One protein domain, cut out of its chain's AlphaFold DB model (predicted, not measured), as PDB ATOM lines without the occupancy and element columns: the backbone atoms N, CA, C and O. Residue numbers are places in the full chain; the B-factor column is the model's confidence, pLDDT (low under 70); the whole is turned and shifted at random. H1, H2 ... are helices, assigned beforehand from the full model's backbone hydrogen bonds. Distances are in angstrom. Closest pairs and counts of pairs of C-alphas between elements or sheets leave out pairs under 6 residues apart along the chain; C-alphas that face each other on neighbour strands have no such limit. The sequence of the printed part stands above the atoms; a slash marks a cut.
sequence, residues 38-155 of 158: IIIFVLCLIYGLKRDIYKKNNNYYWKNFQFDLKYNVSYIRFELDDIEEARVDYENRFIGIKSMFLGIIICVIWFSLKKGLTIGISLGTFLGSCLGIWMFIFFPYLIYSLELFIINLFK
ATOM      1  N   ILE A  38     191.830 150.352 106.612       84.56
ATOM      2  CA  ILE A  38     193.241 150.601 106.957       84.56
ATOM      3  C   ILE A  38     193.346 151.497 108.199       84.56
ATOM      4  O   ILE A  38     194.139 151.212 109.092       84.56
ATOM      5  N   ILE A  39     192.527 152.550 108.293       85.38
ATOM      6  CA  ILE A  39     192.519 153.441 109.464       85.38
ATOM      7  C   ILE A  39     192.100 152.674 110.724       85.38
ATOM      8  O   ILE A  39     192.800 152.728 111.734       85.38
ATOM      9  N   ILE A  40     190.994 151.922 110.662       87.06
ATOM     10  CA  ILE A  40     190.508 151.104 111.784       87.06
ATOM     11  C   ILE A  40     191.566 150.075 112.189       87.06
ATOM     12  O   ILE A  40     191.815 149.888 113.374       87.06
ATOM     13  N   PHE A  41     192.236 149.454 111.220       86.38
ATOM     14  CA  PHE A  41     193.304 148.496 111.471       86.38
ATOM     15  C   PHE A  41     194.463 149.105 112.265       86.38
ATOM     16  O   PHE A  41     194.879 148.546 113.281       86.38
ATOM     17  N   VAL A  42     194.951 150.272 111.842       83.25
ATOM     18  CA  VAL A  42     196.025 150.985 112.546       83.25
ATOM     19  C   VAL A  42     195.581 151.373 113.957       83.25
ATOM     20  O   VAL A  42     196.328 151.156 114.908       83.25
ATOM     21  N   LEU A  43     194.350 151.869 114.126       84.25
ATOM     22  CA  LEU A  43     193.796 152.187 115.447       84.25
ATOM     23  C   LEU A  43     193.699 150.947 116.350       84.25
ATOM     24  O   LEU A  43     194.090 151.017 117.514       84.25
ATOM     25  N   CYS A  44     193.247 149.804 115.824       85.12
ATOM     26  CA  CYS A  44     193.207 148.533 116.554       85.12
ATOM     27  C   CYS A  44     194.603 148.082 116.999       85.12
ATOM     28  O   CYS A  44     194.759 147.600 118.121       85.12
ATOM     29  N   LEU A  45     195.624 148.241 116.150       80.69
ATOM     30  CA  LEU A  45     197.002 147.920 116.522       80.69
ATOM     31  C   LEU A  45     197.530 148.863 117.605       80.69
ATOM     32  O   LEU A  45     198.139 148.380 118.557       80.69
ATOM     33  N   ILE A  46     197.243 150.166 117.504       80.75
ATOM     34  CA  ILE A  46     197.686 151.176 118.476       80.75
ATOM     35  C   ILE A  46     197.015 151.001 119.843       80.75
ATOM     36  O   ILE A  46     197.625 151.248 120.888       80.75
ATOM     37  N   TYR A  47     195.758 150.567 119.852       80.56
ATOM     38  CA  TYR A  47     194.983 150.409 121.072       80.56
ATOM     39  C   TYR A  47     195.667 149.451 122.061       80.56
ATOM     40  O   TYR A  47     195.978 148.310 121.729       80.56
ATOM     41  N   GLY A  48     195.920 149.914 123.288       70.81
ATOM     42  CA  GLY A  48     196.573 149.119 124.336       70.81
ATOM     43  C   GLY A  48     198.004 148.679 124.012       70.81
ATOM     44  O   GLY A  48     198.439 147.618 124.448       70.81
ATOM     45  N   LEU A  49     198.749 149.492 123.259       68.62
ATOM     46  CA  LEU A  49     200.181 149.294 123.013       68.62
ATOM     47  C   LEU A  49     201.064 149.399 124.276       68.62
ATOM     48  O   LEU A  49     202.204 148.951 124.245       68.62
ATOM     49  N   LYS A  50     200.570 149.968 125.387       62.81
ATOM     50  CA  LYS A  50     201.318 150.135 126.652       62.81
ATOM     51  C   LYS A  50     201.472 148.811 127.415       62.81
ATOM     52  O   LYS A  50     200.920 148.664 128.503       62.81
ATOM     53  N   ARG A  51     202.190 147.844 126.845       62.66
ATOM     54  CA  ARG A  51     202.452 146.543 127.477       62.66
ATOM     55  C   ARG A  51     203.792 146.538 128.196       62.66
ATOM     56  O   ARG A  51     204.750 147.162 127.741       62.66
ATOM     57  N   ASP A  52     203.868 145.805 129.297       57.41
ATOM     58  CA  ASP A  52     205.066 145.767 130.139       57.41
ATOM     59  C   ASP A  52     206.256 145.089 129.437       57.41
ATOM     60  O   ASP A  52     207.400 145.484 129.672       57.41
ATOM     61  N   ILE A  53     205.989 144.198 128.466       60.41
ATOM     62  CA  ILE A  53     206.989 143.636 127.534       60.41
ATOM     63  C   ILE A  53     207.808 144.747 126.851       60.41
ATOM     64  O   ILE A  53     209.005 144.585 126.615       60.41
ATOM     65  N   TYR A  54     207.190 145.898 126.564       59.69
ATOM     66  CA  TYR A  54     207.852 147.020 125.896       59.69
ATOM     67  C   TYR A  54     208.509 148.016 126.867       59.69
ATOM     68  O   TYR A  54     209.374 148.778 126.444       59.69
ATOM     69  N   LYS A  55     208.150 148.012 128.162       54.72
ATOM     70  CA  LYS A  55     208.680 148.961 129.164       54.72
ATOM     71  C   LYS A  55     210.037 148.564 129.742       54.72
ATOM     72  O   LYS A  55     210.805 149.430 130.147       54.72
ATOM     73  N   LYS A  56     210.352 147.266 129.820       51.19
ATOM     74  CA  LYS A  56     211.545 146.795 130.553       51.19
ATOM     75  C   LYS A  56     212.870 147.015 129.804       51.19
ATOM     76  O   LYS A  56     213.929 146.747 130.361       51.19
ATOM     77  N   ASN A  57     212.844 147.502 128.558       47.31
ATOM     78  CA  ASN A  57     214.036 147.574 127.712       47.31
ATOM     79  C   ASN A  57     214.123 148.898 126.934       47.31
ATOM     80  O   ASN A  57     213.851 148.965 125.738       47.31
ATOM     81  N   ASN A  58     214.570 149.955 127.616       43.00
ATOM     82  CA  ASN A  58     214.717 151.315 127.081       43.00
ATOM     83  C   ASN A  58     215.684 151.475 125.885       43.00
ATOM     84  O   ASN A  58     215.876 152.598 125.432       43.00
ATOM     85  N   ASN A  59     216.318 150.412 125.363       41.56
ATOM     86  CA  ASN A  59     217.398 150.573 124.379       41.56
ATOM     87  C   ASN A  59     217.457 149.599 123.192       41.56
ATOM     88  O   ASN A  59     218.436 149.632 122.448       41.56
ATOM     89  N   TYR A  60     216.446 148.764 122.932       46.72
ATOM     90  CA  TYR A  60     216.574 147.747 121.871       46.72
ATOM     91  C   TYR A  60     215.312 147.553 121.024       46.72
ATOM     92  O   TYR A  60     214.731 146.477 120.975       46.72
ATOM     93  N   TYR A  61     214.959 148.589 120.261       51.00
ATOM     94  CA  TYR A  61     213.833 148.618 119.314       51.00
ATOM     95  C   TYR A  61     213.902 147.600 118.146       51.00
ATOM     96  O   TYR A  61     212.892 147.371 117.485       51.00
ATOM     97  N   TRP A  62     215.061 146.968 117.893       48.69
ATOM     98  CA  TRP A  62     215.245 145.958 116.825       48.69
ATOM     99  C   TRP A  62     216.208 144.808 117.166       48.69
ATOM    100  O   TRP A  62     216.048 143.710 116.645       48.69
ATOM    101  N   LYS A  63     217.203 145.013 118.043       46.56
ATOM    102  CA  LYS A  63     218.219 143.984 118.366       46.56
ATOM    103  C   LYS A  63     217.663 142.756 119.098       46.56
ATOM    104  O   LYS A  63     218.266 141.694 119.003       46.56
ATOM    105  N   ASN A  64     216.512 142.889 119.756       43.47
ATOM    106  CA  ASN A  64     215.792 141.773 120.374       43.47
ATOM    107  C   ASN A  64     214.728 141.160 119.456       43.47
ATOM    108  O   ASN A  64     214.049 140.226 119.869       43.47
ATOM    109  N   PHE A  65     214.625 141.600 118.195       46.06
ATOM    110  CA  PHE A  65     213.937 140.838 117.148       46.06
ATOM    111  C   PHE A  65     214.799 139.634 116.730       46.06
ATOM    112  O   PHE A  65     214.979 139.341 115.552       46.06
ATOM    113  N   GLN A  66     215.389 138.928 117.698       44.03
ATOM    114  CA  GLN A  66     215.693 137.537 117.452       44.03
ATOM    115  C   GLN A  66     214.333 136.860 117.366       44.03
ATOM    116  O   GLN A  66     213.493 137.014 118.250       44.03
ATOM    117  N   PHE A  67     214.115 136.123 116.281       44.00
ATOM    118  CA  PHE A  67     212.995 135.199 116.100       44.00
ATOM    119  C   PHE A  67     213.097 134.034 117.103       44.00
ATOM    120  O   PHE A  67     212.851 132.876 116.777       44.00
ATOM    121  N   ASP A  68     213.549 134.313 118.322       39.06
ATOM    122  CA  ASP A  68     213.806 133.332 119.339       39.06
ATOM    123  C   ASP A  68     212.476 133.062 120.036       39.06
ATOM    124  O   ASP A  68     212.142 133.575 121.105       39.06
ATOM    125  N   LEU A  69     211.688 132.230 119.350       43.94
ATOM    126  CA  LEU A  69     210.528 131.505 119.864       43.94
ATOM    127  C   LEU A  69     210.812 130.914 121.254       43.94
ATOM    128  O   LEU A  69     209.896 130.769 122.063       43.94
ATOM    129  N   LYS A  70     212.085 130.608 121.542       37.62
ATOM    130  CA  LYS A  70     212.543 130.123 122.835       37.62
ATOM    131  C   LYS A  70     212.580 131.227 123.879       37.62
ATOM    132  O   LYS A  70     212.045 130.971 124.943       37.62
ATOM    133  N   TYR A  71     213.093 132.430 123.592       39.62
ATOM    134  CA  TYR A  71     213.084 133.526 124.570       39.62
ATOM    135  C   TYR A  71     211.679 134.008 124.883       39.62
ATOM    136  O   TYR A  71     211.434 134.322 126.027       39.62
ATOM    137  N   ASN A  72     210.705 134.001 123.974       49.44
ATOM    138  CA  ASN A  72     209.365 134.433 124.394       49.44
ATOM    139  C   ASN A  72     208.709 133.414 125.345       49.44
ATOM    140  O   ASN A  72     208.119 133.804 126.338       49.44
ATOM    141  N   VAL A  73     208.890 132.106 125.133       44.06
ATOM    142  CA  VAL A  73     208.357 131.078 126.052       44.06
ATOM    143  C   VAL A  73     209.226 130.918 127.305       44.06
ATOM    144  O   VAL A  73     208.702 130.661 128.385       44.06
ATOM    145  N   SER A  74     210.547 131.073 127.193       40.19
ATOM    146  CA  SER A  74     211.488 130.934 128.304       40.19
ATOM    147  C   SER A  74     211.625 132.205 129.126       40.19
ATOM    148  O   SER A  74     211.851 132.076 130.306       40.19
ATOM    149  N   TYR A  75     211.466 133.407 128.577       44.62
ATOM    150  CA  TYR A  75     211.429 134.670 129.333       44.62
ATOM    151  C   TYR A  75     210.090 134.820 130.056       44.62
ATOM    152  O   TYR A  75     210.071 135.244 131.205       44.62
ATOM    153  N   ILE A  76     208.996 134.352 129.437       45.19
ATOM    154  CA  ILE A  76     207.743 134.097 130.147       45.19
ATOM    155  C   ILE A  76     208.020 133.080 131.270       45.19
ATOM    156  O   ILE A  76     207.811 133.423 132.419       45.19
ATOM    157  N   ARG A  77     208.614 131.901 131.014       40.69
ATOM    158  CA  ARG A  77     208.921 130.906 132.075       40.69
ATOM    159  C   ARG A  77     209.941 131.335 133.145       40.69
ATOM    160  O   ARG A  77     209.814 130.871 134.264       40.69
ATOM    161  N   PHE A  78     210.938 132.161 132.829       40.34
ATOM    162  CA  PHE A  78     212.024 132.538 133.750       40.34
ATOM    163  C   PHE A  78     211.638 133.687 134.698       40.34
ATOM    164  O   PHE A  78     212.287 133.838 135.724       40.34
ATOM    165  N   GLU A  79     210.598 134.474 134.388       43.94
ATOM    166  CA  GLU A  79     209.962 135.421 135.331       43.94
ATOM    167  C   GLU A  79     208.614 134.905 135.885       43.94
ATOM    168  O   GLU A  79     208.026 135.545 136.752       43.94
ATOM    169  N   LEU A  80     208.120 133.749 135.417       44.94
ATOM    170  CA  LEU A  80     206.813 133.172 135.783       44.94
ATOM    171  C   LEU A  80     206.755 132.455 137.130       44.94
ATOM    172  O   LEU A  80     205.650 132.132 137.554       44.94
ATOM    173  N   ASP A  81     207.878 132.207 137.805       44.66
ATOM    174  CA  ASP A  81     207.804 131.690 139.178       44.66
ATOM    175  C   ASP A  81     207.202 132.746 140.140       44.66
ATOM    176  O   ASP A  81     206.691 132.376 141.192       44.66
ATOM    177  N   ASP A  82     207.152 134.030 139.736       47.69
ATOM    178  CA  ASP A  82     206.702 135.160 140.567       47.69
ATOM    179  C   ASP A  82     205.554 136.022 139.960       47.69
ATOM    180  O   ASP A  82     205.256 137.104 140.476       47.69
ATOM    181  N   ILE A  83     204.867 135.595 138.884       54.34
ATOM    182  CA  ILE A  83     203.751 136.362 138.271       54.34
ATOM    183  C   ILE A  83     202.416 135.602 138.361       54.34
ATOM    184  O   ILE A  83     202.305 134.468 137.910       54.34
ATOM    185  N   GLU A  84     201.368 136.271 138.866       55.78
ATOM    186  CA  GLU A  84     199.972 135.797 138.866       55.78
ATOM    187  C   GLU A  84     199.535 135.319 137.464       55.78
ATOM    188  O   GLU A  84     199.503 136.122 136.526       55.78
ATOM    189  N   GLU A  85     199.117 134.048 137.327       57.12
ATOM    190  CA  GLU A  85     198.557 133.439 136.095       57.12
ATOM    191  C   GLU A  85     197.553 134.355 135.369       57.12
ATOM    192  O   GLU A  85     197.503 134.408 134.137       57.12
ATOM    193  N   ALA A  86     196.814 135.157 136.140       59.53
ATOM    194  CA  ALA A  86     195.883 136.158 135.644       59.53
ATOM    195  C   ALA A  86     196.499 137.099 134.589       59.53
ATOM    196  O   ALA A  86     195.819 137.450 133.624       59.53
ATOM    197  N   ARG A  87     197.770 137.511 134.719       63.81
ATOM    198  CA  ARG A  87     198.400 138.461 133.781       63.81
ATOM    199  C   ARG A  87     198.647 137.865 132.398       63.81
ATOM    200  O   ARG A  87     198.389 138.540 131.402       63.81
ATOM    201  N   VAL A  88     199.093 136.612 132.328       64.75
ATOM    202  CA  VAL A  88     199.319 135.908 131.052       64.75
ATOM    203  C   VAL A  88     197.996 135.723 130.308       64.75
ATOM    204  O   VAL A  88     197.913 135.942 129.095       64.75
ATOM    205  N   ASP A  89     196.929 135.420 131.044       67.44
ATOM    206  CA  ASP A  89     195.584 135.311 130.487       67.44
ATOM    207  C   ASP A  89     195.073 136.636 129.907       67.44
ATOM    208  O   ASP A  89     194.443 136.644 128.843       67.44
ATOM    209  N   TYR A  90     195.360 137.772 130.554       70.94
ATOM    210  CA  TYR A  90     194.983 139.087 130.032       70.94
ATOM    211  C   TYR A  90     195.697 139.426 128.719       70.94
ATOM    212  O   TYR A  90     195.048 139.915 127.788       70.94
ATOM    213  N   GLU A  91     196.996 139.143 128.600       72.12
ATOM    214  CA  GLU A  91     197.741 139.407 127.363       72.12
ATOM    215  C   GLU A  91     197.240 138.549 126.197       72.12
ATOM    216  O   GLU A  91     196.979 139.070 125.106       72.12
ATOM    217  N   ASN A  92     197.020 137.256 126.442       74.25
ATOM    218  CA  ASN A  92     196.485 136.333 125.445       74.25
ATOM    219  C   ASN A  92     195.096 136.761 124.963       74.25
ATOM    220  O   ASN A  92     194.840 136.801 123.756       74.25
ATOM    221  N   ARG A  93     194.208 137.164 125.882       77.44
ATOM    222  CA  ARG A  93     192.882 137.698 125.528       77.44
ATOM    223  C   ARG A  93     192.989 138.949 124.664       77.44
ATOM    224  O   ARG A  93     192.261 139.076 123.680       77.44
ATOM    225  N   PHE A  94     193.903 139.859 124.992       80.25
ATOM    226  CA  PHE A  94     194.068 141.103 124.244       80.25
ATOM    227  C   PHE A  94     194.554 140.859 122.808       80.25
ATOM    228  O   PHE A  94     194.045 141.460 121.858       80.25
ATOM    229  N   ILE A  95     195.489 139.924 122.629       80.50
ATOM    230  CA  ILE A  95     195.976 139.503 121.307       80.50
ATOM    231  C   ILE A  95     194.860 138.822 120.515       80.50
ATOM    232  O   ILE A  95     194.668 139.148 119.346       80.50
ATOM    233  N   GLY A  96     194.090 137.935 121.151       82.44
ATOM    234  CA  GLY A  96     192.958 137.263 120.513       82.44
ATOM    235  C   GLY A  96     191.893 138.242 120.023       82.44
ATOM    236  O   GLY A  96     191.400 138.123 118.904       82.44
ATOM    237  N   ILE A  97     191.587 139.282 120.799       84.81
ATOM    238  CA  ILE A  97     190.661 140.332 120.357       84.81
ATOM    239  C   ILE A  97     191.223 141.065 119.128       84.81
ATOM    240  O   ILE A  97     190.507 141.271 118.148       84.81
ATOM    241  N   LYS A  98     192.514 141.421 119.126       87.00
ATOM    242  CA  LYS A  98     193.141 142.083 117.968       87.00
ATOM    243  C   LYS A  98     193.162 141.202 116.719       87.00
ATOM    244  O   LYS A  98     192.941 141.718 115.624       87.00
ATOM    245  N   SER A  99     193.383 139.895 116.853       86.62
ATOM    246  CA  SER A  99     193.378 138.975 115.707       86.62
ATOM    247  C   SER A  99     191.982 138.818 115.113       86.62
ATOM    248  O   SER A  99     191.845 138.773 113.891       86.62
ATOM    249  N   MET A 100     190.943 138.802 115.953       88.69
ATOM    250  CA  MET A 100     189.551 138.829 115.504       88.69
ATOM    251  C   MET A 100     189.276 140.083 114.676       88.69
ATOM    252  O   MET A 100     188.773 139.975 113.558       88.69
ATOM    253  N   PHE A 101     189.659 141.264 115.171       88.62
ATOM    254  CA  PHE A 101     189.491 142.512 114.422       88.62
ATOM    255  C   PHE A 101     190.269 142.515 113.104       88.62
ATOM    256  O   PHE A 101     189.736 142.941 112.081       88.62
ATOM    257  N   LEU A 102     191.491 141.984 113.099       88.69
ATOM    258  CA  LEU A 102     192.302 141.839 111.892       88.69
ATOM    259  C   LEU A 102     191.601 140.951 110.852       88.69
ATOM    260  O   LEU A 102     191.459 141.348 109.693       88.69
ATOM    261  N   GLY A 103     191.087 139.793 111.272       88.69
ATOM    262  CA  GLY A 103     190.321 138.891 110.411       88.69
ATOM    263  C   GLY A 103     189.042 139.533 109.864       88.69
ATOM    264  O   GLY A 103     188.769 139.433 108.663       88.69
ATOM    265  N   ILE A 104     188.294 140.249 110.714       91.44
ATOM    266  CA  ILE A 104     187.093 141.009 110.330       91.44
ATOM    267  C   ILE A 104     187.431 142.029 109.247       91.44
ATOM    268  O   ILE A 104     186.780 142.041 108.207       91.44
ATOM    269  N   ILE A 105     188.454 142.860 109.448       90.12
ATOM    270  CA  ILE A 105     188.808 143.926 108.503       90.12
ATOM    271  C   ILE A 105     189.173 143.339 107.135       90.12
ATOM    272  O   ILE A 105     188.656 143.796 106.114       90.12
ATOM    273  N   ILE A 106     190.001 142.289 107.105       89.62
ATOM    274  CA  ILE A 106     190.409 141.631 105.856       89.62
ATOM    275  C   ILE A 106     189.190 141.058 105.127       89.62
ATOM    276  O   ILE A 106     189.013 141.297 103.928       89.62
ATOM    277  N   CYS A 107     188.325 140.335 105.839       91.31
ATOM    278  CA  CYS A 107     187.168 139.692 105.228       91.31
ATOM    279  C   CYS A 107     186.111 140.705 104.784       91.31
ATOM    280  O   CYS A 107     185.572 140.560 103.688       91.31
ATOM    281  N   VAL A 108     185.842 141.748 105.573       90.81
ATOM    282  CA  VAL A 108     184.921 142.830 105.195       90.81
ATOM    283  C   VAL A 108     185.413 143.514 103.932       90.81
ATOM    284  O   VAL A 108     184.653 143.613 102.973       90.81
ATOM    285  N   ILE A 109     186.688 143.902 103.857       88.88
ATOM    286  CA  ILE A 109     187.240 144.509 102.639       88.88
ATOM    287  C   ILE A 109     187.085 143.550 101.453       88.88
ATOM    288  O   ILE A 109     186.538 143.924 100.414       88.88
ATOM    289  N   TRP A 110     187.507 142.294 101.606       89.69
ATOM    290  CA  TRP A 110     187.463 141.312 100.526       89.69
ATOM    291  C   TRP A 110     186.039 141.065 100.008       89.69
ATOM    292  O   TRP A 110     185.784 141.111  98.799       89.69
ATOM    293  N   PHE A 111     185.086 140.809 100.907       88.75
ATOM    294  CA  PHE A 111     183.708 140.524 100.523       88.75
ATOM    295  C   PHE A 111     182.960 141.776 100.066       88.75
ATOM    296  O   PHE A 111     182.195 141.674  99.107       88.75
ATOM    297  N   SER A 112     183.217 142.956 100.637       84.50
ATOM    298  CA  SER A 112     182.628 144.213 100.154       84.50
ATOM    299  C   SER A 112     183.099 144.565  98.742       84.50
ATOM    300  O   SER A 112     182.318 145.091  97.943       84.50
ATOM    301  N   LEU A 113     184.339 144.211  98.378       82.81
ATOM    302  CA  LEU A 113     184.841 144.373  97.013       82.81
ATOM    303  C   LEU A 113     184.165 143.416  96.016       82.81
ATOM    304  O   LEU A 113     183.871 143.843  94.892       82.81
ATOM    305  N   LYS A 114     183.891 142.161  96.417       84.06
ATOM    306  CA  LYS A 114     183.348 141.106  95.534       84.06
ATOM    307  C   LYS A 114     181.819 141.020  95.478       84.06
ATOM    308  O   LYS A 114     181.269 140.905  94.391       84.06
ATOM    309  N   LYS A 115     181.138 141.029  96.625       80.06
ATOM    310  CA  LYS A 115     179.696 140.730  96.758       80.06
ATOM    311  C   LYS A 115     178.829 141.961  97.049       80.06
ATOM    312  O   LYS A 115     177.617 141.836  97.180       80.06
ATOM    313  N   GLY A 116     179.436 143.146  97.111       80.56
ATOM    314  CA  GLY A 116     178.748 144.393  97.430       80.56
ATOM    315  C   GLY A 116     178.806 144.734  98.917       80.56
ATOM    316  O   GLY A 116     179.197 143.927  99.753       80.56
ATOM    317  N   LEU A 117     178.446 145.975  99.234       79.31
ATOM    318  CA  LEU A 117     178.742 146.615 100.516       79.31
ATOM    319  C   LEU A 117     178.066 145.929 101.709       79.31
ATOM    320  O   LEU A 117     178.748 145.507 102.637       79.31
ATOM    321  N   THR A 118     176.745 145.778 101.651       82.75
ATOM    322  CA  THR A 118     175.911 145.268 102.748       82.75
ATOM    323  C   THR A 118     176.211 143.807 103.069       82.75
ATOM    324  O   THR A 118     176.521 143.472 104.208       82.75
ATOM    325  N   ILE A 119     176.191 142.955 102.042       84.31
ATOM    326  CA  ILE A 119     176.519 141.528 102.145       84.31
ATOM    327  C   ILE A 119     177.988 141.342 102.535       84.31
ATOM    328  O   ILE A 119     178.329 140.425 103.276       84.31
ATOM    329  N   GLY A 120     178.865 142.215 102.040       86.06
ATOM    330  CA  GLY A 120     180.285 142.174 102.347       86.06
ATOM    331  C   GLY A 120     180.595 142.467 103.805       86.06
ATOM    332  O   GLY A 120     181.405 141.761 104.395       86.06
ATOM    333  N   ILE A 121     179.906 143.444 104.401       85.31
ATOM    334  CA  ILE A 121     180.051 143.754 105.824       85.31
ATOM    335  C   ILE A 121     179.534 142.589 106.668       85.31
ATOM    336  O   ILE A 121     180.270 142.112 107.520       85.31
ATOM    337  N   SER A 122     178.319 142.088 106.422       89.56
ATOM    338  CA  SER A 122     177.731 141.036 107.267       89.56
ATOM    339  C   SER A 122     178.471 139.697 107.179       89.56
ATOM    340  O   SER A 122     178.783 139.092 108.203       89.56
ATOM    341  N   LEU A 123     178.796 139.228 105.970       90.44
ATOM    342  CA  LEU A 123     179.579 137.999 105.803       90.44
ATOM    343  C   LEU A 123     181.030 138.196 106.229       90.44
ATOM    344  O   LEU A 123     181.639 137.272 106.762       90.44
ATOM    345  N   GLY A 124     181.585 139.383 105.992       91.19
ATOM    346  CA  GLY A 124     182.953 139.711 106.359       91.19
ATOM    347  C   GLY A 124     183.162 139.744 107.867       91.19
ATOM    348  O   GLY A 124     184.164 139.218 108.337       91.19
ATOM    349  N   THR A 125     182.216 140.290 108.633       90.75
ATOM    350  CA  THR A 125     182.297 140.279 110.099       90.75
ATOM    351  C   THR A 125     182.159 138.871 110.655       90.75
ATOM    352  O   THR A 125     182.956 138.485 111.504       90.75
ATOM    353  N   PHE A 126     181.208 138.080 110.152       91.56
ATOM    354  CA  PHE A 126     180.992 136.713 110.624       91.56
ATOM    355  C   PHE A 126     182.155 135.772 110.279       91.56
ATOM    356  O   PHE A 126     182.702 135.104 111.150       91.56
ATOM    357  N   LEU A 127     182.568 135.718 109.009       92.56
ATOM    358  CA  LEU A 127     183.674 134.848 108.603       92.56
ATOM    359  C   LEU A 127     185.012 135.368 109.117       92.56
ATOM    360  O   LEU A 127     185.874 134.576 109.486       92.56
ATOM    361  N   GLY A 128     185.188 136.686 109.163       91.38
ATOM    362  CA  GLY A 128     186.420 137.299 109.630       91.38
ATOM    363  C   GLY A 128     186.650 137.128 111.126       91.38
ATOM    364  O   GLY A 128     187.795 136.929 111.517       91.38
ATOM    365  N   SER A 129     185.605 137.125 111.958       88.12
ATOM    366  CA  SER A 129     185.756 136.822 113.386       88.12
ATOM    367  C   SER A 129     186.154 135.360 113.597       88.12
ATOM    368  O   SER A 129     187.121 135.089 114.306       88.12
ATOM    369  N   CYS A 130     185.497 134.426 112.902       88.62
ATOM    370  CA  CYS A 130     185.848 133.005 112.919       88.62
ATOM    371  C   CYS A 130     187.292 132.771 112.453       88.62
ATOM    372  O   CYS A 130     188.070 132.122 113.146       88.62
ATOM    373  N   LEU A 131     187.687 133.344 111.313       87.50
ATOM    374  CA  LEU A 131     189.054 133.226 110.801       87.50
ATOM    375  C   LEU A 131     190.072 133.917 111.712       87.50
ATOM    376  O   LEU A 131     191.167 133.397 111.896       87.50
ATOM    377  N   GLY A 132     189.720 135.047 112.322       85.25
ATOM    378  CA  GLY A 132     190.586 135.755 113.261       85.25
ATOM    379  C   GLY A 132     190.861 134.968 114.546       85.25
ATOM    380  O   GLY A 132     191.972 135.044 115.075       85.25
ATOM    381  N   ILE A 133     189.908 134.150 115.009       81.69
ATOM    382  CA  ILE A 133     190.125 133.179 116.099       81.69
ATOM    383  C   ILE A 133     191.115 132.098 115.668       81.69
ATOM    384  O   ILE A 133     192.026 131.755 116.414       81.69
ATOM    385  N   TRP A 134     190.985 131.580 114.448       80.31
ATOM    386  CA  TRP A 134     191.956 130.617 113.931       80.31
ATOM    387  C   TRP A 134     193.345 131.256 113.825       80.31
ATOM    388  O   TRP A 134     194.323 130.688 114.302       80.31
ATOM    389  N   MET A 135     193.446 132.485 113.311       74.62
ATOM    390  CA  MET A 135     194.717 133.213 113.261       74.62
ATOM    391  C   MET A 135     195.325 133.458 114.646       74.62
ATOM    392  O   MET A 135     196.548 133.449 114.753       74.62
ATOM    393  N   PHE A 136     194.516 133.633 115.698       76.38
ATOM    394  CA  PHE A 136     195.017 133.710 117.075       76.38
ATOM    395  C   PHE A 136     195.749 132.433 117.487       76.38
ATOM    396  O   PHE A 136     196.846 132.509 118.029       76.38
ATOM    397  N   ILE A 137     195.153 131.273 117.198       69.06
ATOM    398  CA  ILE A 137     195.704 129.964 117.567       69.06
ATOM    399  C   ILE A 137     197.020 129.706 116.823       69.06
ATOM    400  O   ILE A 137     197.966 129.184 117.407       69.06
ATOM    401  N   PHE A 138     197.100 130.087 115.544       63.94
ATOM    402  CA  PHE A 138     198.272 129.789 114.718       63.94
ATOM    403  C   PHE A 138     199.373 130.858 114.776       63.94
ATOM    404  O   PHE A 138     200.548 130.521 114.645       63.94
ATOM    405  N   PHE A 139     199.035 132.141 114.959       67.94
ATOM    406  CA  PHE A 139     199.977 133.251 114.755       67.94
ATOM    407  C   PHE A 139     199.794 134.438 115.724       67.94
ATOM    408  O   PHE A 139     199.652 135.578 115.268       67.94
ATOM    409  N   PRO A 140     199.908 134.251 117.055       68.75
ATOM    410  CA  PRO A 140     199.988 135.390 117.981       68.75
ATOM    411  C   PRO A 140     201.203 136.284 117.662       68.75
ATOM    412  O   PRO A 140     201.153 137.508 117.786       68.75
ATOM    413  N   TYR A 141     202.269 135.677 117.136       69.50
ATOM    414  CA  TYR A 141     203.507 136.324 116.700       69.50
ATOM    415  C   TYR A 141     203.306 137.398 115.628       69.50
ATOM    416  O   TYR A 141     204.027 138.394 115.607       69.50
ATOM    417  N   LEU A 142     202.320 137.219 114.745       75.44
ATOM    418  CA  LEU A 142     202.050 138.175 113.675       75.44
ATOM    419  C   LEU A 142     201.564 139.509 114.255       75.44
ATOM    420  O   LEU A 142     201.972 140.567 113.785       75.44
ATOM    421  N   ILE A 143     200.760 139.471 115.321       78.19
ATOM    422  CA  ILE A 143     200.278 140.684 115.993       78.19
ATOM    423  C   ILE A 143     201.411 141.396 116.717       78.19
ATOM    424  O   ILE A 143     201.545 142.605 116.559       78.19
ATOM    425  N   TYR A 144     202.264 140.663 117.434       73.69
ATOM    426  CA  TYR A 144     203.448 141.253 118.063       73.69
ATOM    427  C   TYR A 144     204.375 141.916 117.039       73.69
ATOM    428  O   TYR A 144     204.823 143.043 117.242       73.69
ATOM    429  N   SER A 145     204.614 141.260 115.901       73.25
ATOM    430  CA  SER A 145     205.431 141.831 114.828       73.25
ATOM    431  C   SER A 145     204.818 143.110 114.249       73.25
ATOM    432  O   SER A 145     205.548 144.058 113.962       73.25
ATOM    433  N   LEU A 146     203.495 143.156 114.073       79.56
ATOM    434  CA  LEU A 146     202.796 144.345 113.581       79.56
ATOM    435  C   LEU A 146     202.804 145.488 114.603       79.56
ATOM    436  O   LEU A 146     203.010 146.639 114.225       79.56
ATOM    437  N   GLU A 147     202.606 145.193 115.888       75.69
ATOM    438  CA  GLU A 147     202.684 146.188 116.963       75.69
ATOM    439  C   GLU A 147     204.080 146.811 117.044       75.69
ATOM    440  O   GLU A 147     204.197 148.034 117.072       75.69
ATOM    441  N   LEU A 148     205.138 145.998 116.991       73.38
ATOM    442  CA  LEU A 148     206.522 146.482 116.964       73.38
ATOM    443  C   LEU A 148     206.804 147.365 115.747       73.38
ATOM    444  O   LEU A 148     207.464 148.399 115.864       73.38
ATOM    445  N   PHE A 149     206.276 146.996 114.580       74.62
ATOM    446  CA  PHE A 149     206.396 147.814 113.376       74.62
ATOM    447  C   PHE A 149     205.727 149.186 113.554       74.62
ATOM    448  O   PHE A 149     206.318 150.206 113.203       74.62
ATOM    449  N   ILE A 150     204.539 149.229 114.167       74.81
ATOM    450  CA  ILE A 150     203.826 150.472 114.501       74.81
ATOM    451  C   ILE A 150     204.618 151.307 115.516       74.81
ATOM    452  O   ILE A 150     204.819 152.499 115.288       74.81
ATOM    453  N   ILE A 151     205.115 150.702 116.598       70.06
ATOM    454  CA  ILE A 151     205.935 151.386 117.611       70.06
ATOM    455  C   ILE A 151     207.138 152.068 116.953       70.06
ATOM    456  O   ILE A 151     207.407 153.239 117.217       70.06
ATOM    457  N   ASN A 152     207.822 151.354 116.059       67.62
ATOM    458  CA  ASN A 152     209.004 151.852 115.367       67.62
ATOM    459  C   ASN A 152     208.688 152.935 114.329       67.62
ATOM    460  O   ASN A 152     209.418 153.922 114.242       67.62
ATOM    461  N   LEU A 153     207.602 152.790 113.566       71.50
ATOM    462  CA  LEU A 153     207.175 153.803 112.598       71.50
ATOM    463  C   LEU A 153     206.772 155.115 113.273       71.50
ATOM    464  O   LEU A 153     207.171 156.188 112.827       71.50
ATOM    465  N   PHE A 154     205.989 155.029 114.347       72.38
ATOM    466  CA  PHE A 154     205.460 156.198 115.048       72.38
ATOM    467  C   PHE A 154     206.365 156.684 116.185       72.38
ATOM    468  O   PHE A 154     206.026 157.663 116.846       72.38
ATOM    469  N   LYS A 155     207.515 156.027 116.403       66.25
ATOM    470  CA  LYS A 155     208.466 156.304 117.493       66.25
ATOM    471  C   LYS A 155     207.768 156.437 118.850       66.25
ATOM    472  O   LYS A 155     208.030 157.366 119.610       66.25
TER     473      LYS A 155
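Overview. This is residues 38 to 155 of the 158 residues of an uncharacterized protein of 'Cynodon dactylon' phytoplasma (UniProt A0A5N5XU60). A long helical hairpin, H4 and H5, makes most of the length; H6 stands across the side of H4 after the chain turns from the end of H5, and the short H1 lies alongside H4 and meets H6 at about a right angle. H2 and H3, which touch no helix, lie toward one end of the length, joined by a long stretch with no named element, residues 56 to 68, and residues 55 to 60 stick out. The printed part has 118 residues with six named helices, H1 to H6 in chain order, and no named strand; its class is all helix. It is only just loose, close to compact, with a radius of gyration of the C-alphas of 16.4 A, and elongated, spanning 50 by 30 by 22 A.

Arrangement. H1, residues 38 to 46, touches residues 98 to 105 alone of H4, residues 85 to 115; the closest C-alphas, of Cys 44 and Lys 98, are 6.6 A apart. These two helices run opposite ways at a shallow tilt of 3 degrees. H1 also touches H6, residues 140 to 154, about perpendicular at 82 degrees, with the closest C-alphas, of Leu 45 and Glu 147, 6.0 A apart. H2, residues 52 to 55, and H3, residues 69 to 79, touch no helix. H4 is the hub, touching three helices. It forms a helical hairpin with H5, residues 117 to 138: they run opposite ways at a steep tilt of 36 degrees, only just past shallow, and their closest C-alphas, of Ser 112 and Gly 120, are 3.8 A apart. H5 has a kink of 34 degrees near residue 126. Residues 95 to 99 alone of H4 touch residues 140 to 143 alone of H6, about perpendicular at 82 degrees; the closest C-alphas, of Ile 95 and Pro 140, are 6.6 A apart. H5 and H6 meet only through their link. H1 and H5 are apart. In H1, H3, H4, H5 and H6 every O i to N i+4 pair is within hydrogen-bond range; H2 is too short for such a pair.

Along the chain. H1 begins at C-alpha 38, (193.241, 150.601, 106.957), and is 12.4 A long; H2 is 4.9 A and H3 16.0 A. H4, the longest helix, runs 44.2 A from C-alpha 85 at (198.557, 133.439, 136.095). H5 is 29.4 A long. H6 is 21.7 A long and ends at C-alpha 154, (205.460, 156.198, 115.048).

Size, cuts and confidence. The C-alphas farthest apart, of Asp 81 and Gly 116, are 52.4 A apart. The printed part has no cut. The link from H2 to H3 is long, with 13 residues; the others are tight. Residues 55 to 60 stand free, as do residues 81 to 87, of which 85 to 87 belong to H4. The mean pLDDT of the printed part is 70.5; residues 49 to 89, 137 to 141, 152 and 155 are under 70.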